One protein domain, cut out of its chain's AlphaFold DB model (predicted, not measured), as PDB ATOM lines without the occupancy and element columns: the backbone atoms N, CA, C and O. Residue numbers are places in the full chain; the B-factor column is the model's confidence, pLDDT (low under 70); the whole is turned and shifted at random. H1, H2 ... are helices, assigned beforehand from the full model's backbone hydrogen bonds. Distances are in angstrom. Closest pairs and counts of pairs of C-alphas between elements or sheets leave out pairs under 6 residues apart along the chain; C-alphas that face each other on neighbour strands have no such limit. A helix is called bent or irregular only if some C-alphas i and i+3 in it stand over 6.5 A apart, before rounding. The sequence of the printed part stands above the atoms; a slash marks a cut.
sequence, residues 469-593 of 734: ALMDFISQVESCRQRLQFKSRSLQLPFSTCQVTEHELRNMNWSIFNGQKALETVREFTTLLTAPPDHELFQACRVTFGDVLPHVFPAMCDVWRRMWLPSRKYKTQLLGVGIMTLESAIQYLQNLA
ATOM      1  N   ALA A 469     -39.056 -12.587  31.918       87.06
ATOM      2  CA  ALA A 469     -39.581 -12.083  30.651       87.06
ATOM      3  C   ALA A 469     -41.121 -12.108  30.603       87.06
ATOM      4  O   ALA A 469     -41.757 -11.137  30.189       87.06
ATOM      5  N   LEU A 470     -41.743 -13.186  31.098       90.81
ATOM      6  CA  LEU A 470     -43.202 -13.280  31.196       90.81
ATOM      7  C   LEU A 470     -43.794 -12.238  32.155       90.81
ATOM      8  O   LEU A 470     -44.808 -11.612  31.840       90.81
ATOM      9  N   MET A 471     -43.192 -12.049  33.332       89.31
ATOM     10  CA  MET A 471     -43.649 -11.059  34.314       89.31
ATOM     11  C   MET A 471     -43.489  -9.621  33.804       89.31
ATOM     12  O   MET A 471     -44.394  -8.803  34.005       89.31
ATOM     13  N   ASP A 472     -42.391  -9.329  33.111       86.81
ATOM     14  CA  ASP A 472     -42.134  -8.030  32.492       86.81
ATOM     15  C   ASP A 472     -43.133  -7.758  31.369       86.81
ATOM     16  O   ASP A 472     -43.725  -6.680  31.327       86.81
ATOM     17  N   PHE A 473     -43.431  -8.758  30.535       90.75
ATOM     18  CA  PHE A 473     -44.464  -8.648  29.507       90.75
ATOM     19  C   PHE A 473     -45.848  -8.368  30.113       90.75
ATOM     20  O   PHE A 473     -46.557  -7.466  29.664       90.75
ATOM     21  N   ILE A 474     -46.233  -9.074  31.184       89.62
ATOM     22  CA  ILE A 474     -47.496  -8.811  31.898       89.62
ATOM     23  C   ILE A 474     -47.522  -7.373  32.450       89.62
ATOM     24  O   ILE A 474     -48.537  -6.679  32.341       89.62
ATOM     25  N   SER A 475     -46.407  -6.902  33.011       86.25
ATOM     26  CA  SER A 475     -46.272  -5.541  33.549       86.25
ATOM     27  C   SER A 475     -46.305  -4.470  32.453       86.25
ATOM     28  O   SER A 475     -46.887  -3.395  32.638       86.25
ATOM     29  N   GLN A 476     -45.733  -4.765  31.284       88.81
ATOM     30  CA  GLN A 476     -45.787  -3.917  30.099       88.81
ATOM     31  C   GLN A 476     -47.226  -3.779  29.598       88.81
ATOM     32  O   GLN A 476     -47.664  -2.662  29.317       88.81
ATOM     33  N   VAL A 477     -47.982  -4.880  29.535       88.50
ATOM     34  CA  VAL A 477     -49.405  -4.870  29.162       88.50
ATOM     35  C   VAL A 477     -50.219  -3.988  30.106       88.50
ATOM     36  O   VAL A 477     -51.014  -3.168  29.645       88.50
ATOM     37  N   GLU A 478     -49.996  -4.096  31.418       86.19
ATOM     38  CA  GLU A 478     -50.651  -3.234  32.410       86.19
ATOM     39  C   GLU A 478     -50.285  -1.755  32.212       86.19
ATOM     40  O   GLU A 478     -51.159  -0.887  32.183       86.19
ATOM     41  N   SER A 479     -49.000  -1.468  31.993       86.12
ATOM     42  CA  SER A 479     -48.508  -0.108  31.754       86.12
ATOM     43  C   SER A 479     -49.116   0.505  30.489       86.12
ATOM     44  O   SER A 479     -49.539   1.662  30.499       86.12
ATOM     45  N   CYS A 480     -49.208  -0.266  29.402       87.69
ATOM     46  CA  CYS A 480     -49.842   0.170  28.158       87.69
ATOM     47  C   CYS A 480     -51.341   0.420  28.357       87.69
ATOM     48  O   CYS A 480     -51.858   1.432  27.884       87.69
ATOM     49  N   ARG A 481     -52.029  -0.438  29.124       85.62
ATOM     50  CA  ARG A 481     -53.448  -0.261  29.467       85.62
ATOM     51  C   ARG A 481     -53.699   1.047  30.211       85.62
ATOM     52  O   ARG A 481     -54.581   1.803  29.815       85.62
ATOM     53  N   GLN A 482     -52.906   1.344  31.239       82.62
ATOM     54  CA  GLN A 482     -53.037   2.590  32.001       82.62
ATOM     55  C   GLN A 482     -52.763   3.823  31.133       82.62
ATOM     56  O   GLN A 482     -53.499   4.805  31.196       82.62
ATOM     57  N   ARG A 483     -51.745   3.767  30.266       83.75
ATOM     58  CA  ARG A 483     -51.431   4.870  29.345       83.75
ATOM     59  C   ARG A 483     -52.544   5.112  28.326       83.75
ATOM     60  O   ARG A 483     -52.907   6.265  28.102       83.75
ATOM     61  N   LEU A 484     -53.126   4.055  27.755       82.00
ATOM     62  CA  LEU A 484     -54.278   4.174  26.856       82.00
ATOM     63  C   LEU A 484     -55.520   4.707  27.582       82.00
ATOM     64  O   LEU A 484     -56.227   5.547  27.031       82.00
ATOM     65  N   GLN A 485     -55.742   4.306  28.836       79.88
ATOM     66  CA  GLN A 485     -56.811   4.855  29.674       79.88
ATOM     67  C   GLN A 485     -56.615   6.351  29.972       79.88
ATOM     68  O   GLN A 485     -57.582   7.109  29.987       79.88
ATOM     69  N   PHE A 486     -55.383   6.805  30.208       80.69
ATOM     70  CA  PHE A 486     -55.108   8.236  30.355       80.69
ATOM     71  C   PHE A 486     -55.339   8.984  29.042       80.69
ATOM     72  O   PHE A 486     -56.024  10.006  29.038       80.69
ATOM     73  N   LYS A 487     -54.872   8.427  27.919       79.62
ATOM     74  CA  LYS A 487     -55.083   9.003  26.587       79.62
ATOM     75  C   LYS A 487     -56.569   9.157  26.252       79.62
ATOM     76  O   LYS A 487     -56.961  10.219  25.780       79.62
ATOM     77  N   SER A 488     -57.408   8.158  26.545       75.56
ATOM     78  CA  SER A 488     -58.860   8.238  26.299       75.56
ATOM     79  C   SER A 488     -59.567   9.282  27.169       75.56
ATOM     80  O   SER A 488     -60.627   9.780  26.805       75.56
ATOM     81  N   ARG A 489     -58.954   9.671  28.291       76.81
ATOM     82  CA  ARG A 489     -59.411  10.756  29.171       76.81
ATOM     83  C   ARG A 489     -58.795  12.113  28.832       76.81
ATOM     84  O   ARG A 489     -58.912  13.040  29.623       76.81
ATOM     85  N   SER A 490     -58.127  12.235  27.684       81.00
ATOM     86  CA  SER A 490     -57.369  13.434  27.298       81.00
ATOM     87  C   SER A 490     -56.295  13.842  28.320       81.00
ATOM     88  O   SER A 490     -55.876  14.995  28.366       81.00
ATOM     89  N   LEU A 491     -55.818  12.895  29.136       78.75
ATOM     90  CA  LEU A 491     -54.711  13.101  30.063       78.75
ATOM     91  C   LEU A 491     -53.410  12.743  29.344       78.75
ATOM     92  O   LEU A 491     -53.120  11.573  29.085       78.75
ATOM     93  N   GLN A 492     -52.624  13.761  29.000       72.62
ATOM     94  CA  GLN A 492     -51.305  13.574  28.405       72.62
ATOM     95  C   GLN A 492     -50.255  13.425  29.507       72.62
ATOM     96  O   GLN A 492     -50.067  14.317  30.332       72.62
ATOM     97  N   LEU A 493     -49.548  12.297  29.514       75.75
ATOM     98  CA  LEU A 493     -48.319  12.157  30.288       75.75
ATOM     99  C   LEU A 493     -47.189  12.826  29.480       75.75
ATOM    100  O   LEU A 493     -46.906  12.328  28.388       75.75
ATOM    101  N   PRO A 494     -46.529  13.892  29.986       68.06
ATOM    102  CA  PRO A 494     -45.603  14.739  29.213       68.06
ATOM    103  C   PRO A 494     -44.431  14.008  28.538       68.06
ATOM    104  O   PRO A 494     -43.794  14.553  27.646       68.06
ATOM    105  N   PHE A 495     -44.160  12.765  28.945       78.31
ATOM    106  CA  PHE A 495     -43.054  11.939  28.457       78.31
ATOM    107  C   PHE A 495     -43.497  10.520  28.065       78.31
ATOM    108  O   PHE A 495     -42.684   9.599  28.019       78.31
ATOM    109  N   SER A 496     -44.795  10.285  27.841       77.38
ATOM    110  CA  SER A 496     -45.252   8.949  27.451       77.38
ATOM    111  C   SER A 496     -44.881   8.645  26.001       77.38
ATOM    112  O   SER A 496     -45.552   9.076  25.072       77.38
ATOM    113  N   THR A 497     -43.885   7.784  25.827       78.12
ATOM    114  CA  THR A 497     -43.459   7.213  24.539       78.12
ATOM    115  C   THR A 497     -44.279   5.992  24.100       78.12
ATOM    116  O   THR A 497     -43.858   5.247  23.222       78.12
ATOM    117  N   CYS A 498     -45.433   5.717  24.726       81.94
ATOM    118  CA  CYS A 498     -46.222   4.526  24.394       81.94
ATOM    119  C   CYS A 498     -46.861   4.669  23.008       81.94
ATOM    120  O   CYS A 498     -47.836   5.398  22.849       81.94
ATOM    121  N   GLN A 499     -46.302   3.946  22.037       87.19
ATOM    122  CA  GLN A 499     -46.811   3.852  20.665       87.19
ATOM    123  C   GLN A 499     -47.851   2.733  20.489       87.19
ATOM    124  O   GLN A 499     -48.378   2.558  19.398       87.19
ATOM    125  N   VAL A 500     -48.152   1.981  21.554       91.75
ATOM    126  CA  VAL A 500     -49.044   0.817  21.497       91.75
ATOM    127  C   VAL A 500     -50.481   1.270  21.246       91.75
ATOM    128  O   VAL A 500     -51.058   2.039  22.020       91.75
ATOM    129  N   THR A 501     -51.062   0.775  20.164       90.25
ATOM    130  CA  THR A 501     -52.468   0.948  19.797       90.25
ATOM    131  C   THR A 501     -53.380   0.073  20.660       90.25
ATOM    132  O   THR A 501     -52.952  -0.892  21.296       90.25
ATOM    133  N   GLU A 502     -54.680   0.371  20.677       84.94
ATOM    134  CA  GLU A 502     -55.646  -0.468  21.395       84.94
ATOM    135  C   GLU A 502     -55.702  -1.898  20.832       84.94
ATOM    136  O   GLU A 502     -55.779  -2.860  21.595       84.94
ATOM    137  N   HIS A 503     -55.611  -2.047  19.507       88.81
ATOM    138  CA  HIS A 503     -55.585  -3.354  18.853       88.81
ATOM    139  C   HIS A 503     -54.358  -4.177  19.274       88.81
ATOM    140  O   HIS A 503     -54.496  -5.338  19.660       88.81
ATOM    141  N   GLU A 504     -53.171  -3.569  19.293       92.94
ATOM    142  CA  GLU A 504     -51.955  -4.225  19.788       92.94
ATOM    143  C   GLU A 504     -52.083  -4.601  21.264       92.94
ATOM    144  O   GLU A 504     -51.775  -5.734  21.627       92.94
ATOM    145  N   LEU A 505     -52.618  -3.715  22.114       89.62
ATOM    146  CA  LEU A 505     -52.862  -4.038  23.520       89.62
ATOM    147  C   LEU A 505     -53.827  -5.228  23.674       89.62
ATOM    148  O   LEU A 505     -53.621  -6.076  24.549       89.62
ATOM    149  N   ARG A 506     -54.881  -5.315  22.852       85.38
ATOM    150  CA  ARG A 506     -55.801  -6.467  22.839       85.38
ATOM    151  C   ARG A 506     -55.057  -7.750  22.463       85.38
ATOM    152  O   ARG A 506     -55.194  -8.737  23.182       85.38
ATOM    153  N   ASN A 507     -54.212  -7.718  21.432       90.75
ATOM    154  CA  ASN A 507     -53.400  -8.867  21.014       90.75
ATOM    155  C   ASN A 507     -52.397  -9.289  22.097       90.75
ATOM    156  O   ASN A 507     -52.273 -10.477  22.398       90.75
ATOM    157  N   MET A 508     -51.737  -8.327  22.750       92.12
ATOM    158  CA  MET A 508     -50.838  -8.610  23.866       92.12
ATOM    159  C   MET A 508     -51.591  -9.267  25.030       92.12
ATOM    160  O   MET A 508     -51.155 -10.306  25.517       92.12
ATOM    161  N   ASN A 509     -52.745  -8.727  25.445       85.25
ATOM    162  CA  ASN A 509     -53.582  -9.354  26.477       85.25
ATOM    163  C   ASN A 509     -54.001 -10.769  26.068       85.25
ATOM    164  O   ASN A 509     -53.867 -11.704  26.859       85.25
ATOM    165  N   TRP A 510     -54.481 -10.935  24.833       85.00
ATOM    166  CA  TRP A 510     -54.926 -12.222  24.312       85.00
ATOM    167  C   TRP A 510     -53.816 -13.272  24.351       85.00
ATOM    168  O   TRP A 510     -54.074 -14.380  24.803       85.00
ATOM    169  N   SER A 511     -52.580 -12.907  23.995       89.69
ATOM    170  CA  SER A 511     -51.421 -13.812  24.050       89.69
ATOM    171  C   SER A 511     -51.086 -14.322  25.462       89.69
ATOM    172  O   SER A 511     -50.460 -15.372  25.620       89.69
ATOM    173  N   ILE A 512     -51.504 -13.598  26.507       86.50
ATOM    174  CA  ILE A 512     -51.379 -14.056  27.896       86.50
ATOM    175  C   ILE A 512     -52.558 -14.974  28.233       86.50
ATOM    176  O   ILE A 512     -52.358 -16.062  28.767       86.50
ATOM    177  N   PHE A 513     -53.789 -14.559  27.910       80.56
ATOM    178  CA  PHE A 513     -55.007 -15.304  28.256       80.56
ATOM    179  C   PHE A 513     -55.155 -16.634  27.511       80.56
ATOM    180  O   PHE A 513     -55.668 -17.593  28.085       80.56
ATOM    181  N   ASN A 514     -54.707 -16.707  26.258       80.56
ATOM    182  CA  ASN A 514     -54.732 -17.929  25.455       80.56
ATOM    183  C   ASN A 514     -53.550 -18.873  25.763       80.56
ATOM    184  O   ASN A 514     -53.446 -19.941  25.163       80.56
ATOM    185  N   GLY A 515     -52.650 -18.477  26.672       83.44
ATOM    186  CA  GLY A 515     -51.497 -19.265  27.090       83.44
ATOM    187  C   GLY A 515     -50.298 -19.238  26.134       83.44
ATOM    188  O   GLY A 515     -49.298 -19.886  26.437       83.44
ATOM    189  N   GLN A 516     -50.330 -18.498  25.021       89.62
ATOM    190  CA  GLN A 516     -49.213 -18.427  24.069       89.62
ATOM    191  C   GLN A 516     -47.914 -17.980  24.751       89.62
ATOM    192  O   GLN A 516     -46.885 -18.637  24.605       89.62
ATOM    193  N   LYS A 517     -47.965 -16.917  25.560       92.12
ATOM    194  CA  LYS A 517     -46.793 -16.433  26.303       92.12
ATOM    195  C   LYS A 517     -46.282 -17.427  27.339       92.12
ATOM    196  O   LYS A 517     -45.081 -17.557  27.524       92.12
ATOM    197  N   ALA A 518     -47.180 -18.183  27.967       89.94
ATOM    198  CA  ALA A 518     -46.782 -19.257  28.869       89.94
ATOM    199  C   ALA A 518     -46.061 -20.389  28.125       89.94
ATOM    200  O   ALA A 518     -45.094 -20.941  28.641       89.94
ATOM    201  N   LEU A 519     -46.516 -20.726  26.915       88.88
ATOM    202  CA  LEU A 519     -45.878 -21.729  26.067       88.88
ATOM    203  C   LEU A 519     -44.492 -21.271  25.594       88.88
ATOM    204  O   LEU A 519     -43.570 -22.079  25.593       88.88
ATOM    205  N   GLU A 520     -44.331 -19.994  25.235       93.44
ATOM    206  CA  GLU A 520     -43.022 -19.389  24.938       93.44
ATOM    207  C   GLU A 520     -42.068 -19.543  26.135       93.44
ATOM    208  O   GLU A 520     -40.992 -20.109  25.977       93.44
ATOM    209  N   THR A 521     -42.506 -19.208  27.353       93.56
ATOM    210  CA  THR A 521     -41.714 -19.423  28.579       93.56
ATOM    211  C   THR A 521     -41.382 -20.899  28.838       93.56
ATOM    212  O   THR A 521     -40.282 -21.228  29.274       93.56
ATOM    213  N   VAL A 522     -42.306 -21.833  28.578       90.44
ATOM    214  CA  VAL A 522     -42.022 -23.279  28.697       90.44
ATOM    215  C   VAL A 522     -40.988 -23.726  27.658       90.44
ATOM    216  O   VAL A 522     -40.126 -24.551  27.967       90.44
ATOM    217  N   ARG A 523     -41.030 -23.168  26.442       90.50
ATOM    218  CA  ARG A 523     -39.998 -23.405  25.426       90.50
ATOM    219  C   ARG A 523     -38.654 -22.844  25.865       90.50
ATOM    220  O   ARG A 523     -37.680 -23.562  25.738       90.50
ATOM    221  N   GLU A 524     -38.601 -21.653  26.453       91.81
ATOM    222  CA  GLU A 524     -37.366 -21.083  27.014       91.81
ATOM    223  C   GLU A 524     -36.771 -21.979  28.111       91.81
ATOM    224  O   GLU A 524     -35.574 -22.265  28.092       91.81
ATOM    225  N   PHE A 525     -37.603 -22.509  29.018       91.06
ATOM    226  CA  PHE A 525     -37.160 -23.528  29.974       91.06
ATOM    227  C   PHE A 525     -36.625 -24.781  29.279       91.06
ATOM    228  O   PHE A 525     -35.613 -25.333  29.701       91.06
ATOM    229  N   THR A 526     -37.288 -25.231  28.215       86.81
ATOM    230  CA  THR A 526     -36.850 -26.402  27.449       86.81
ATOM    231  C   THR A 526     -35.508 -26.129  26.780       86.81
ATOM    232  O   THR A 526     -34.597 -26.925  26.949       86.81
ATOM    233  N   THR A 527     -35.346 -24.983  26.115       87.88
ATOM    234  CA  THR A 527     -34.094 -24.546  25.491       87.88
ATOM    235  C   THR A 527     -32.955 -24.504  26.502       87.88
ATOM    236  O   THR A 527     -31.882 -25.022  26.214       87.88
ATOM    237  N   LEU A 528     -33.200 -23.966  27.700       85.06
ATOM    238  CA  LEU A 528     -32.246 -23.973  28.809       85.06
ATOM    239  C   LEU A 528     -31.853 -25.384  29.254       85.06
ATOM    240  O   LEU A 528     -30.682 -25.645  29.510       85.06
ATOM    241  N   LEU A 529     -32.825 -26.290  29.369       81.94
ATOM    242  CA  LEU A 529     -32.589 -27.672  29.788       81.94
ATOM    243  C   LEU A 529     -31.939 -28.521  28.686       81.94
ATOM    244  O   LEU A 529     -31.268 -29.500  28.993       81.94
ATOM    245  N   THR A 530     -32.121 -28.166  27.417       82.62
ATOM    246  CA  THR A 530     -31.491 -28.841  26.272       82.62
ATOM    247  C   THR A 530     -30.202 -28.168  25.817       82.62
ATOM    248  O   THR A 530     -29.584 -28.632  24.859       82.62
ATOM    249  N   ALA A 531     -29.812 -27.059  26.450       86.69
ATOM    250  CA  ALA A 531     -28.554 -26.399  26.155       86.69
ATOM    251  C   ALA A 531     -27.401 -27.375  26.438       86.69
ATOM    252  O   ALA A 531     -27.471 -28.151  27.399       86.69
ATOM    253  N   PRO A 532     -26.359 -27.382  25.592       87.94
ATOM    254  CA  PRO A 532     -25.273 -28.328  25.758       87.94
ATOM    255  C   PRO A 532     -24.554 -28.073  27.102       87.94
ATOM    256  O   PRO A 532     -24.585 -26.949  27.611       87.94
ATOM    257  N   PRO A 533     -23.936 -29.091  27.731       82.69
ATOM    258  CA  PRO A 533     -23.338 -28.946  29.065       82.69
ATOM    259  C   PRO A 533     -22.243 -27.874  29.161       82.69
ATOM    260  O   PRO A 533     -21.987 -27.345  30.239       82.69
ATOM    261  N   ASP A 534     -21.600 -27.560  28.038       84.50
ATOM    262  CA  ASP A 534     -20.589 -26.516  27.881       84.50
ATOM    263  C   ASP A 534     -21.183 -25.134  27.573       84.50
ATOM    264  O   ASP A 534     -20.423 -24.178  27.428       84.50
ATOM    265  N   HIS A 535     -22.510 -24.993  27.516       88.06
ATOM    266  CA  HIS A 535     -23.162 -23.712  27.279       88.06
ATOM    267  C   HIS A 535     -22.704 -22.674  28.310       88.06
ATOM    268  O   HIS A 535     -22.661 -22.934  29.516       88.06
ATOM    269  N   GLU A 536     -22.401 -21.470  27.826       83.94
ATOM    270  CA  GLU A 536     -21.746 -20.401  28.589       83.94
ATOM    271  C   GLU A 536     -22.447 -20.103  29.917       83.94
ATOM    272  O   GLU A 536     -21.794 -19.868  30.927       83.94
ATOM    273  N   LEU A 537     -23.778 -20.194  29.950       83.88
ATOM    274  CA  LEU A 537     -24.564 -19.985  31.166       83.88
ATOM    275  C   LEU A 537     -24.268 -20.996  32.290       83.88
ATOM    276  O   LEU A 537     -24.193 -20.592  33.451       83.88
ATOM    277  N   PHE A 538     -24.092 -22.284  31.972       89.88
ATOM    278  CA  PHE A 538     -23.739 -23.311  32.964       89.88
ATOM    279  C   PHE A 538     -22.349 -23.039  33.542       89.88
ATOM    280  O   PHE A 538     -22.174 -23.033  34.763       89.88
ATOM    281  N   GLN A 539     -21.391 -22.725  32.664       87.62
ATOM    282  CA  GLN A 539     -20.024 -22.385  33.052       87.62
ATOM    283  C   GLN A 539     -19.989 -21.122  33.917       87.62
ATOM    284  O   GLN A 539     -19.428 -21.133  35.013       87.62
ATOM    285  N   ALA A 540     -20.650 -20.057  33.460       81.44
ATOM    286  CA  ALA A 540     -20.690 -18.776  34.147       81.44
ATOM    287  C   ALA A 540     -21.331 -18.909  35.530       81.44
ATOM    288  O   ALA A 540     -20.790 -18.388  36.499       81.44
ATOM    289  N   CYS A 541     -22.430 -19.662  35.647       86.19
ATOM    290  CA  CYS A 541     -23.121 -19.912  36.913       86.19
ATOM    291  C   CYS A 541     -22.451 -20.968  37.805       86.19
ATOM    292  O   CYS A 541     -22.894 -21.146  38.942       86.19
ATOM    293  N   ARG A 542     -21.406 -21.659  37.323       88.12
ATOM    294  CA  ARG A 542     -20.747 -22.788  38.003       88.12
ATOM    295  C   ARG A 542     -21.742 -23.868  38.445       88.12
ATOM    296  O   ARG A 542     -21.711 -24.332  39.584       88.12
ATOM    297  N   VAL A 543     -22.654 -24.232  37.550       92.69
ATOM    298  CA  VAL A 543     -23.673 -25.266  37.777       92.69
ATOM    299  C   VAL A 543     -23.663 -26.258  36.629       92.69
ATOM    300  O   VAL A 543     -23.357 -25.905  35.496       92.69
ATOM    301  N   THR A 544     -24.026 -27.501  36.914       92.19
ATOM    302  CA  THR A 544     -24.250 -28.530  35.897       92.19
ATOM    303  C   THR A 544     -25.736 -28.659  35.567       92.19
ATOM    304  O   THR A 544     -26.606 -28.182  36.300       92.19
ATOM    305  N   PHE A 545     -26.055 -29.372  34.487       87.19
ATOM    306  CA  PHE A 545     -27.438 -29.756  34.188       87.19
ATOM    307  C   PHE A 545     -28.102 -30.499  35.363       87.19
ATOM    308  O   PHE A 545     -29.241 -30.202  35.734       87.19
ATOM    309  N   GLY A 546     -27.370 -31.427  35.993       87.00
ATOM    310  CA  GLY A 546     -27.847 -32.184  37.152       87.00
ATOM    311  C   GLY A 546     -28.157 -31.302  38.364       87.00
ATOM    312  O   GLY A 546     -29.107 -31.585  39.092       87.00
ATOM    313  N   ASP A 547     -27.416 -30.203  38.539       90.25
ATOM    314  CA  ASP A 547     -27.652 -29.238  39.615       90.25
ATOM    315  C   ASP A 547     -28.929 -28.422  39.408       90.25
ATOM    316  O   ASP A 547     -29.606 -28.098  40.380       90.25
ATOM    317  N   VAL A 548     -29.261 -28.057  38.163       91.94
ATOM    318  CA  VAL A 548     -30.392 -27.155  37.878       91.94
ATOM    319  C   VAL A 548     -31.708 -27.894  37.657       91.94
ATOM    320  O   VAL A 548     -32.763 -27.374  38.030       91.94
ATOM    321  N   LEU A 549     -31.677 -29.103  37.084       88.31
ATOM    322  CA  LEU A 549     -32.877 -29.843  36.683       88.31
ATOM    323  C   LEU A 549     -33.907 -30.010  37.823       88.31
ATOM    324  O   LEU A 549     -35.084 -29.715  37.585       88.31
ATOM    325  N   PRO A 550     -33.524 -30.392  39.063       89.12
ATOM    326  CA  PRO A 550     -34.473 -30.557  40.167       89.12
ATOM    327  C   PRO A 550     -35.205 -29.268  40.556       89.12
ATOM    328  O   PRO A 550     -36.263 -29.331  41.182       89.12
ATOM    329  N   HIS A 551     -34.647 -28.108  40.205       91.56
ATOM    330  CA  HIS A 551     -35.179 -26.793  40.551       91.56
ATOM    331  C   HIS A 551     -35.983 -26.189  39.395       91.56
ATOM    332  O   HIS A 551     -37.077 -25.659  39.600       91.56
ATOM    333  N   VAL A 552     -35.474 -26.308  38.171       89.75
ATOM    334  CA  VAL A 552     -36.104 -25.765  36.963       89.75
ATOM    335  C   VAL A 552     -37.365 -26.541  36.597       89.75
ATOM    336  O   VAL A 552     -38.398 -25.937  36.308       89.75
ATOM    337  N   PHE A 553     -37.323 -27.876  36.662       86.62
ATOM    338  CA  PHE A 553     -38.439 -28.715  36.228       86.62
ATOM    339  C   PHE A 553     -39.743 -28.434  37.003       86.62
ATOM    340  O   PHE A 553     -40.765 -28.174  36.361       86.62
ATOM    341  N   PRO A 554     -39.754 -28.362  38.353       87.56
ATOM    342  CA  PRO A 554     -40.955 -27.979  39.093       87.56
ATOM    343  C   PRO A 554     -41.498 -26.595  38.729       87.56
ATOM    344  O   PRO A 554     -42.716 -26.415  38.730       87.56
ATOM    345  N   ALA A 555     -40.627 -25.625  38.430       89.81
ATOM    346  CA  ALA A 555     -41.044 -24.284  38.027       89.81
ATOM    347  C   ALA A 555     -41.695 -24.298  36.639       89.81
ATOM    348  O   ALA A 555     -42.826 -23.834  36.498       89.81
ATOM    349  N   MET A 556     -41.047 -24.925  35.651       90.69
ATOM    350  CA  MET A 556     -41.583 -25.126  34.298       90.69
ATOM    351  C   MET A 556     -42.960 -25.810  34.331       90.69
ATOM    352  O   MET A 556     -43.916 -25.341  33.711       90.69
ATOM    353  N   CYS A 557     -43.090 -26.881  35.115       85.94
ATOM    354  CA  CYS A 557     -44.352 -27.588  35.321       85.94
ATOM    355  C   CYS A 557     -45.445 -26.694  35.929       85.94
ATOM    356  O   CYS A 557     -46.610 -26.778  35.530       85.94
ATOM    357  N   ASP A 558     -45.100 -25.831  36.887       87.88
ATOM    358  CA  ASP A 558     -46.065 -24.906  37.478       87.88
ATOM    359  C   ASP A 558     -46.429 -23.753  36.523       87.88
ATOM    360  O   ASP A 558     -47.584 -23.327  36.551       87.88
ATOM    361  N   VAL A 559     -45.530 -23.305  35.631       88.56
ATOM    362  CA  VAL A 559     -45.870 -22.377  34.529       88.56
ATOM    363  C   VAL A 559     -46.898 -23.012  33.608       88.56
ATOM    364  O   VAL A 559     -47.972 -22.447  33.396       88.56
ATOM    365  N   TRP A 560     -46.608 -24.216  33.119       86.12
ATOM    366  CA  TRP A 560     -47.500 -24.978  32.251       86.12
ATOM    367  C   TRP A 560     -48.894 -25.133  32.878       86.12
ATOM    368  O   TRP A 560     -49.914 -24.775  32.287       86.12
ATOM    369  N   ARG A 561     -48.943 -25.553  34.145       84.69
ATOM    370  CA  ARG A 561     -50.191 -25.754  34.888       84.69
ATOM    371  C   ARG A 561     -50.967 -24.461  35.156       84.69
ATOM    372  O   ARG A 561     -52.192 -24.479  35.111       84.69
ATOM    373  N   ARG A 562     -50.293 -23.373  35.543       84.12
ATOM    374  CA  ARG A 562     -50.952 -22.138  36.012       84.12
ATOM    375  C   ARG A 562     -51.276 -21.159  34.894       84.12
ATOM    376  O   ARG A 562     -52.242 -20.415  35.030       84.12
ATOM    377  N   MET A 563     -50.446 -21.125  33.856       83.06
ATOM    378  CA  MET A 563     -50.431 -20.049  32.866       83.06
ATOM    379  C   MET A 563     -50.818 -20.532  31.468       83.06
ATOM    380  O   MET A 563     -51.474 -19.786  30.752       83.06
ATOM    381  N   TRP A 564     -50.461 -21.763  31.081       80.62
ATOM    382  CA  TRP A 564     -50.867 -22.304  29.778       80.62
ATOM    383  C   TRP A 564     -52.275 -22.900  29.815       80.62
ATOM    384  O   TRP A 564     -53.077 -22.653  28.920       80.62
ATOM    385  N   LEU A 565     -52.614 -23.621  30.890       69.75
ATOM    386  CA  LEU A 565     -53.931 -24.244  31.068       69.75
ATOM    387  C   LEU A 565     -54.676 -23.702  32.304       69.75
ATOM    388  O   LEU A 565     -55.123 -24.496  33.135       69.75
ATOM    389  N   PRO A 566     -54.867 -22.374  32.450       64.12
ATOM    390  CA  PRO A 566     -55.452 -21.789  33.660       64.12
ATOM    391  C   PRO A 566     -56.876 -22.296  33.947       64.12
ATOM    392  O   PRO A 566     -57.299 -22.342  35.102       64.12
ATOM    393  N   SER A 567     -57.613 -22.703  32.907       58.25
ATOM    394  CA  SER A 567     -58.977 -23.237  33.002       58.25
ATOM    395  C   SER A 567     -59.032 -24.704  33.436       58.25
ATOM    396  O   SER A 567     -60.023 -25.147  34.021       58.25
ATOM    397  N   ARG A 568     -57.971 -25.475  33.191       60.25
ATOM    398  CA  ARG A 568     -57.925 -26.905  33.482       60.25
ATOM    399  C   ARG A 568     -57.172 -27.085  34.798       60.25
ATOM    400  O   ARG A 568     -55.950 -27.031  34.851       60.25
ATOM    401  N   LYS A 569     -57.907 -27.240  35.904       58.34
ATOM    402  CA  LYS A 569     -57.385 -27.353  37.285       58.34
ATOM    403  C   LYS A 569     -56.558 -28.642  37.514       58.34
ATOM    404  O   LYS A 569     -56.925 -29.473  38.345       58.34
ATOM    405  N   TYR A 570     -55.452 -28.841  36.794       56.97
ATOM    406  CA  TYR A 570     -54.591 -30.021  36.921       56.97
ATOM    407  C   TYR A 570     -53.927 -30.084  38.307       56.97
ATOM    408  O   TYR A 570     -53.526 -29.064  38.872       56.97
ATOM    409  N   LYS A 571     -53.803 -31.291  38.875       55.41
ATOM    410  CA  LYS A 571     -53.131 -31.514  40.167       55.41
ATOM    411  C   LYS A 571     -51.615 -31.603  39.972       55.41
ATOM    412  O   LYS A 571     -51.150 -32.376  39.144       55.41
ATOM    413  N   THR A 572     -50.843 -30.917  40.820       52.06
ATOM    414  CA  THR A 572     -49.362 -30.953  40.842       52.06
ATOM    415  C   THR A 572     -48.794 -32.366  41.028       52.06
ATOM    416  O   THR A 572     -47.683 -32.660  40.611       52.06
ATOM    417  N   GLN A 573     -49.581 -33.263  41.622       53.06
ATOM    418  CA  GLN A 573     -49.269 -34.682  41.808       53.06
ATOM    419  C   GLN A 573     -48.976 -35.428  40.495       53.06
ATOM    420  O   GLN A 573     -48.103 -36.285  40.475       53.06
ATOM    421  N   LEU A 574     -49.626 -35.052  39.388       50.94
ATOM    422  CA  LEU A 574     -49.354 -35.634  38.067       50.94
ATOM    423  C   LEU A 574     -47.984 -35.214  37.503       50.94
ATOM    424  O   LEU A 574     -47.443 -35.894  36.644       50.94
ATOM    425  N   LEU A 575     -47.409 -34.121  38.014       53.56
ATOM    426  CA  LEU A 575     -46.133 -33.561  37.555       53.56
ATOM    427  C   LEU A 575     -44.940 -34.227  38.256       53.56
ATOM    428  O   LEU A 575     -43.857 -34.303  37.686       53.56
ATOM    429  N   GLY A 576     -45.149 -34.785  39.456       53.34
ATOM    430  CA  GLY A 576     -44.136 -35.567  40.178       53.34
ATOM    431  C   GLY A 576     -43.704 -36.841  39.443       53.34
ATOM    432  O   GLY A 576     -42.607 -37.332  39.677       53.34
ATOM    433  N   VAL A 577     -44.520 -37.326  38.504       56.53
ATOM    434  CA  VAL A 577     -44.188 -38.437  37.597       56.53
ATOM    435  C   VAL A 577     -42.944 -38.121  36.763       56.53
ATOM    436  O   VAL A 577     -42.147 -39.011  36.488       56.53
ATOM    437  N   GLY A 578     -42.738 -36.852  36.400       46.69
ATOM    438  CA  GLY A 578     -41.608 -36.439  35.565       46.69
ATOM    439  C   GLY A 578     -40.241 -36.482  36.254       46.69
ATOM    440  O   GLY A 578     -39.232 -36.528  35.565       46.69
ATOM    441  N   ILE A 579     -40.196 -36.504  37.591       51.38
ATOM    442  CA  ILE A 579     -38.947 -36.619  38.377       51.38
ATOM    443  C   ILE A 579     -38.732 -38.024  38.958       51.38
ATOM    444  O   ILE A 579     -37.750 -38.268  39.654       51.38
ATOM    445  N   MET A 580     -39.671 -38.940  38.724       61.91
ATOM    446  CA  MET A 580     -39.594 -40.323  39.181       61.91
ATOM    447  C   MET A 580     -38.768 -41.165  38.205       61.91
ATOM    448  O   MET A 580     -38.751 -40.901  37.002       61.91
ATOM    449  N   THR A 581     -38.138 -42.234  38.707       68.12
ATOM    450  CA  THR A 581     -37.665 -43.309  37.819       68.12
ATOM    451  C   THR A 581     -38.850 -43.855  37.027       68.12
ATOM    452  O   THR A 581     -39.980 -43.800  37.507       68.12
ATOM    453  N   LEU A 582     -38.619 -44.392  35.827       55.47
ATOM    454  CA  LEU A 582     -39.697 -44.927  34.989       55.47
ATOM    455  C   LEU A 582     -40.570 -45.940  35.754       55.47
ATOM    456  O   LEU A 582     -41.793 -45.863  35.702       55.47
ATOM    457  N   GLU A 583     -39.955 -46.827  36.535       70.81
ATOM    458  CA  GLU A 583     -40.660 -47.801  37.380       70.81
ATOM    459  C   GLU A 583     -41.495 -47.120  38.469       70.81
ATOM    460  O   GLU A 583     -42.669 -47.442  38.642       70.81
ATOM    461  N   SER A 584     -40.930 -46.119  39.154       64.69
ATOM    462  CA  SER A 584     -41.639 -45.338  40.177       64.69
ATOM    463  C   SER A 584     -42.785 -44.519  39.583       64.69
ATOM    464  O   SER A 584     -43.842 -44.407  40.197       64.69
ATOM    465  N   ALA A 585     -42.599 -43.973  38.381       57.59
ATOM    466  CA  ALA A 585     -43.594 -43.232  37.619       57.59
ATOM    467  C   ALA A 585     -44.759 -44.144  37.219       57.59
ATOM    468  O   ALA A 585     -45.916 -43.803  37.465       57.59
ATOM    469  N   ILE A 586     -44.460 -45.324  36.667       59.94
ATOM    470  CA  ILE A 586     -45.452 -46.347  36.321       59.94
ATOM    471  C   ILE A 586     -46.208 -46.786  37.576       59.94
ATOM    472  O   ILE A 586     -47.438 -46.752  37.589       59.94
ATOM    473  N   GLN A 587     -45.500 -47.118  38.657       65.81
ATOM    474  CA  GLN A 587     -46.108 -47.537  39.917       65.81
ATOM    475  C   GLN A 587     -46.972 -46.425  40.528       65.81
ATOM    476  O   GLN A 587     -48.077 -46.689  41.003       65.81
ATOM    477  N   TYR A 588     -46.510 -45.174  40.496       67.50
ATOM    478  CA  TYR A 588     -47.262 -44.020  40.978       67.50
ATOM    479  C   TYR A 588     -48.524 -43.783  40.154       67.50
ATOM    480  O   TYR A 588     -49.593 -43.615  40.732       67.50
ATOM    481  N   LEU A 589     -48.431 -43.809  38.822       58.25
ATOM    482  CA  LEU A 589     -49.577 -43.662  37.925       58.25
ATOM    483  C   LEU A 589     -50.583 -44.802  38.108       58.25
ATOM    484  O   LEU A 589     -51.783 -44.546  38.178       58.25
ATOM    485  N   GLN A 590     -50.114 -46.039  38.275       61.69
ATOM    486  CA  GLN A 590     -50.961 -47.191  38.592       61.69
ATOM    487  C   GLN A 590     -51.631 -47.040  39.962       61.69
ATOM    488  O   GLN A 590     -52.823 -47.314  40.097       61.69
ATOM    489  N   ASN A 591     -50.906 -46.565  40.977       63.84
ATOM    490  CA  ASN A 591     -51.453 -46.298  42.307       63.84
ATOM    491  C   ASN A 591     -52.451 -45.132  42.289       63.84
ATOM    492  O   ASN A 591     -53.470 -45.192  42.976       63.84
ATOM    493  N   LEU A 592     -52.199 -44.090  41.493       56.53
ATOM    494  CA  LEU A 592     -53.093 -42.951  41.303       56.53
ATOM    495  C   LEU A 592     -54.364 -43.374  40.557       56.53
ATOM    496  O   LEU A 592     -55.448 -42.969  40.960       56.53
ATOM    497  N   ALA A 593     -54.250 -44.224  39.532       51.06
ATOM    498  CA  ALA A 593     -55.382 -44.803  38.812       51.06
ATOM    499  C   ALA A 593     -56.233 -45.700  39.731       51.06
ATOM    500  O   ALA A 593     -57.452 -45.546  39.787       51.06
TER     501      ALA A 593
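What this domain is: This is residues 469 to 593 of the 734 residues of the protein "Hypothetical protein" of Symbiodinium pilosum (UniProt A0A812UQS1). Two antiparallel helix pairs meet near their ends in a flat, loosely formed model: the hairpin of H1 and H2 makes one wing, and H3 and H5, side by side, make the middle. The short H4 lies at the far end of the H3 and H5 pair, and H6 with H7 makes a small further piece past H5. The printed part has 125 residues with seven named helices, H1 to H7 in order, and no named strand; the class is all helix. The whole is loose, with a radius of gyration of the C-alphas of 20.1 A, and spans 64 by 41 by 16 A.

Where its parts are: H1, residues 469 to 488, begins at C-alpha 469 (-39.581, -12.083, 30.651) and is 28.3 A long. H2 is residues 502 to 513, 16.4 A. H3, residues 516 to 530, begins at C-alpha 516 (-49.213, -18.427, 24.069) and is 20.7 A long. H4 is residues 536 to 541. H5, residues 545 to 564, is 25.0 A long; it has a kink of 37 degrees near residue 552 and is irregular, but only just, with C-alphas 547 and 550 7.0 A apart. H6 is residues 576 to 579. H7, residues 582 to 593, is 16.1 A long and ends at C-alpha 593 (-55.382, -44.803, 38.812).

How they stand to each other: H1 and H2 form a helical hairpin; they touch, closest at the C-alphas of Val 477 and Met 508, 6.6 A, and run opposite ways at a shallow tilt of 33 degrees, only just short of steep. H1 touches H3 with residues 469 to 470 alone; the closest C-alphas are those of Leu 470 and Lys 517, 6.8 A. H3 and H5 touch with 16 pairs of C-alphas within 8 A, closest at Ala 518 and Trp 564, 5.2 A, and run opposite ways at a shallow tilt of 12 degrees. H4 touches no helix. H5 and H6 are close but not clearly touching, with the C-alphas of Pro 550 and Ile 579 7.7 A apart. H6 touches H7, closest at the C-alphas of Val 577 and Ala 585, 4.8 A; H5 and H7 are apart. Every O i to N i+4 pair is within hydrogen-bond range in H1, H2, H3, H4 and H7; in H5 12 of 16 are, and H6 is too short for such a pair.

The domain as a whole: The two C-alphas farthest apart are those of Ser 490 and Glu 583, 64.3 A. The printed part has no cut. The links H1 to H2, 13 residues, and H5 to H6, 11 residues, are long. The mean pLDDT of the printed part is 79.7; residue 494 and residues 565 to 582 and 584 to 593 are under 70.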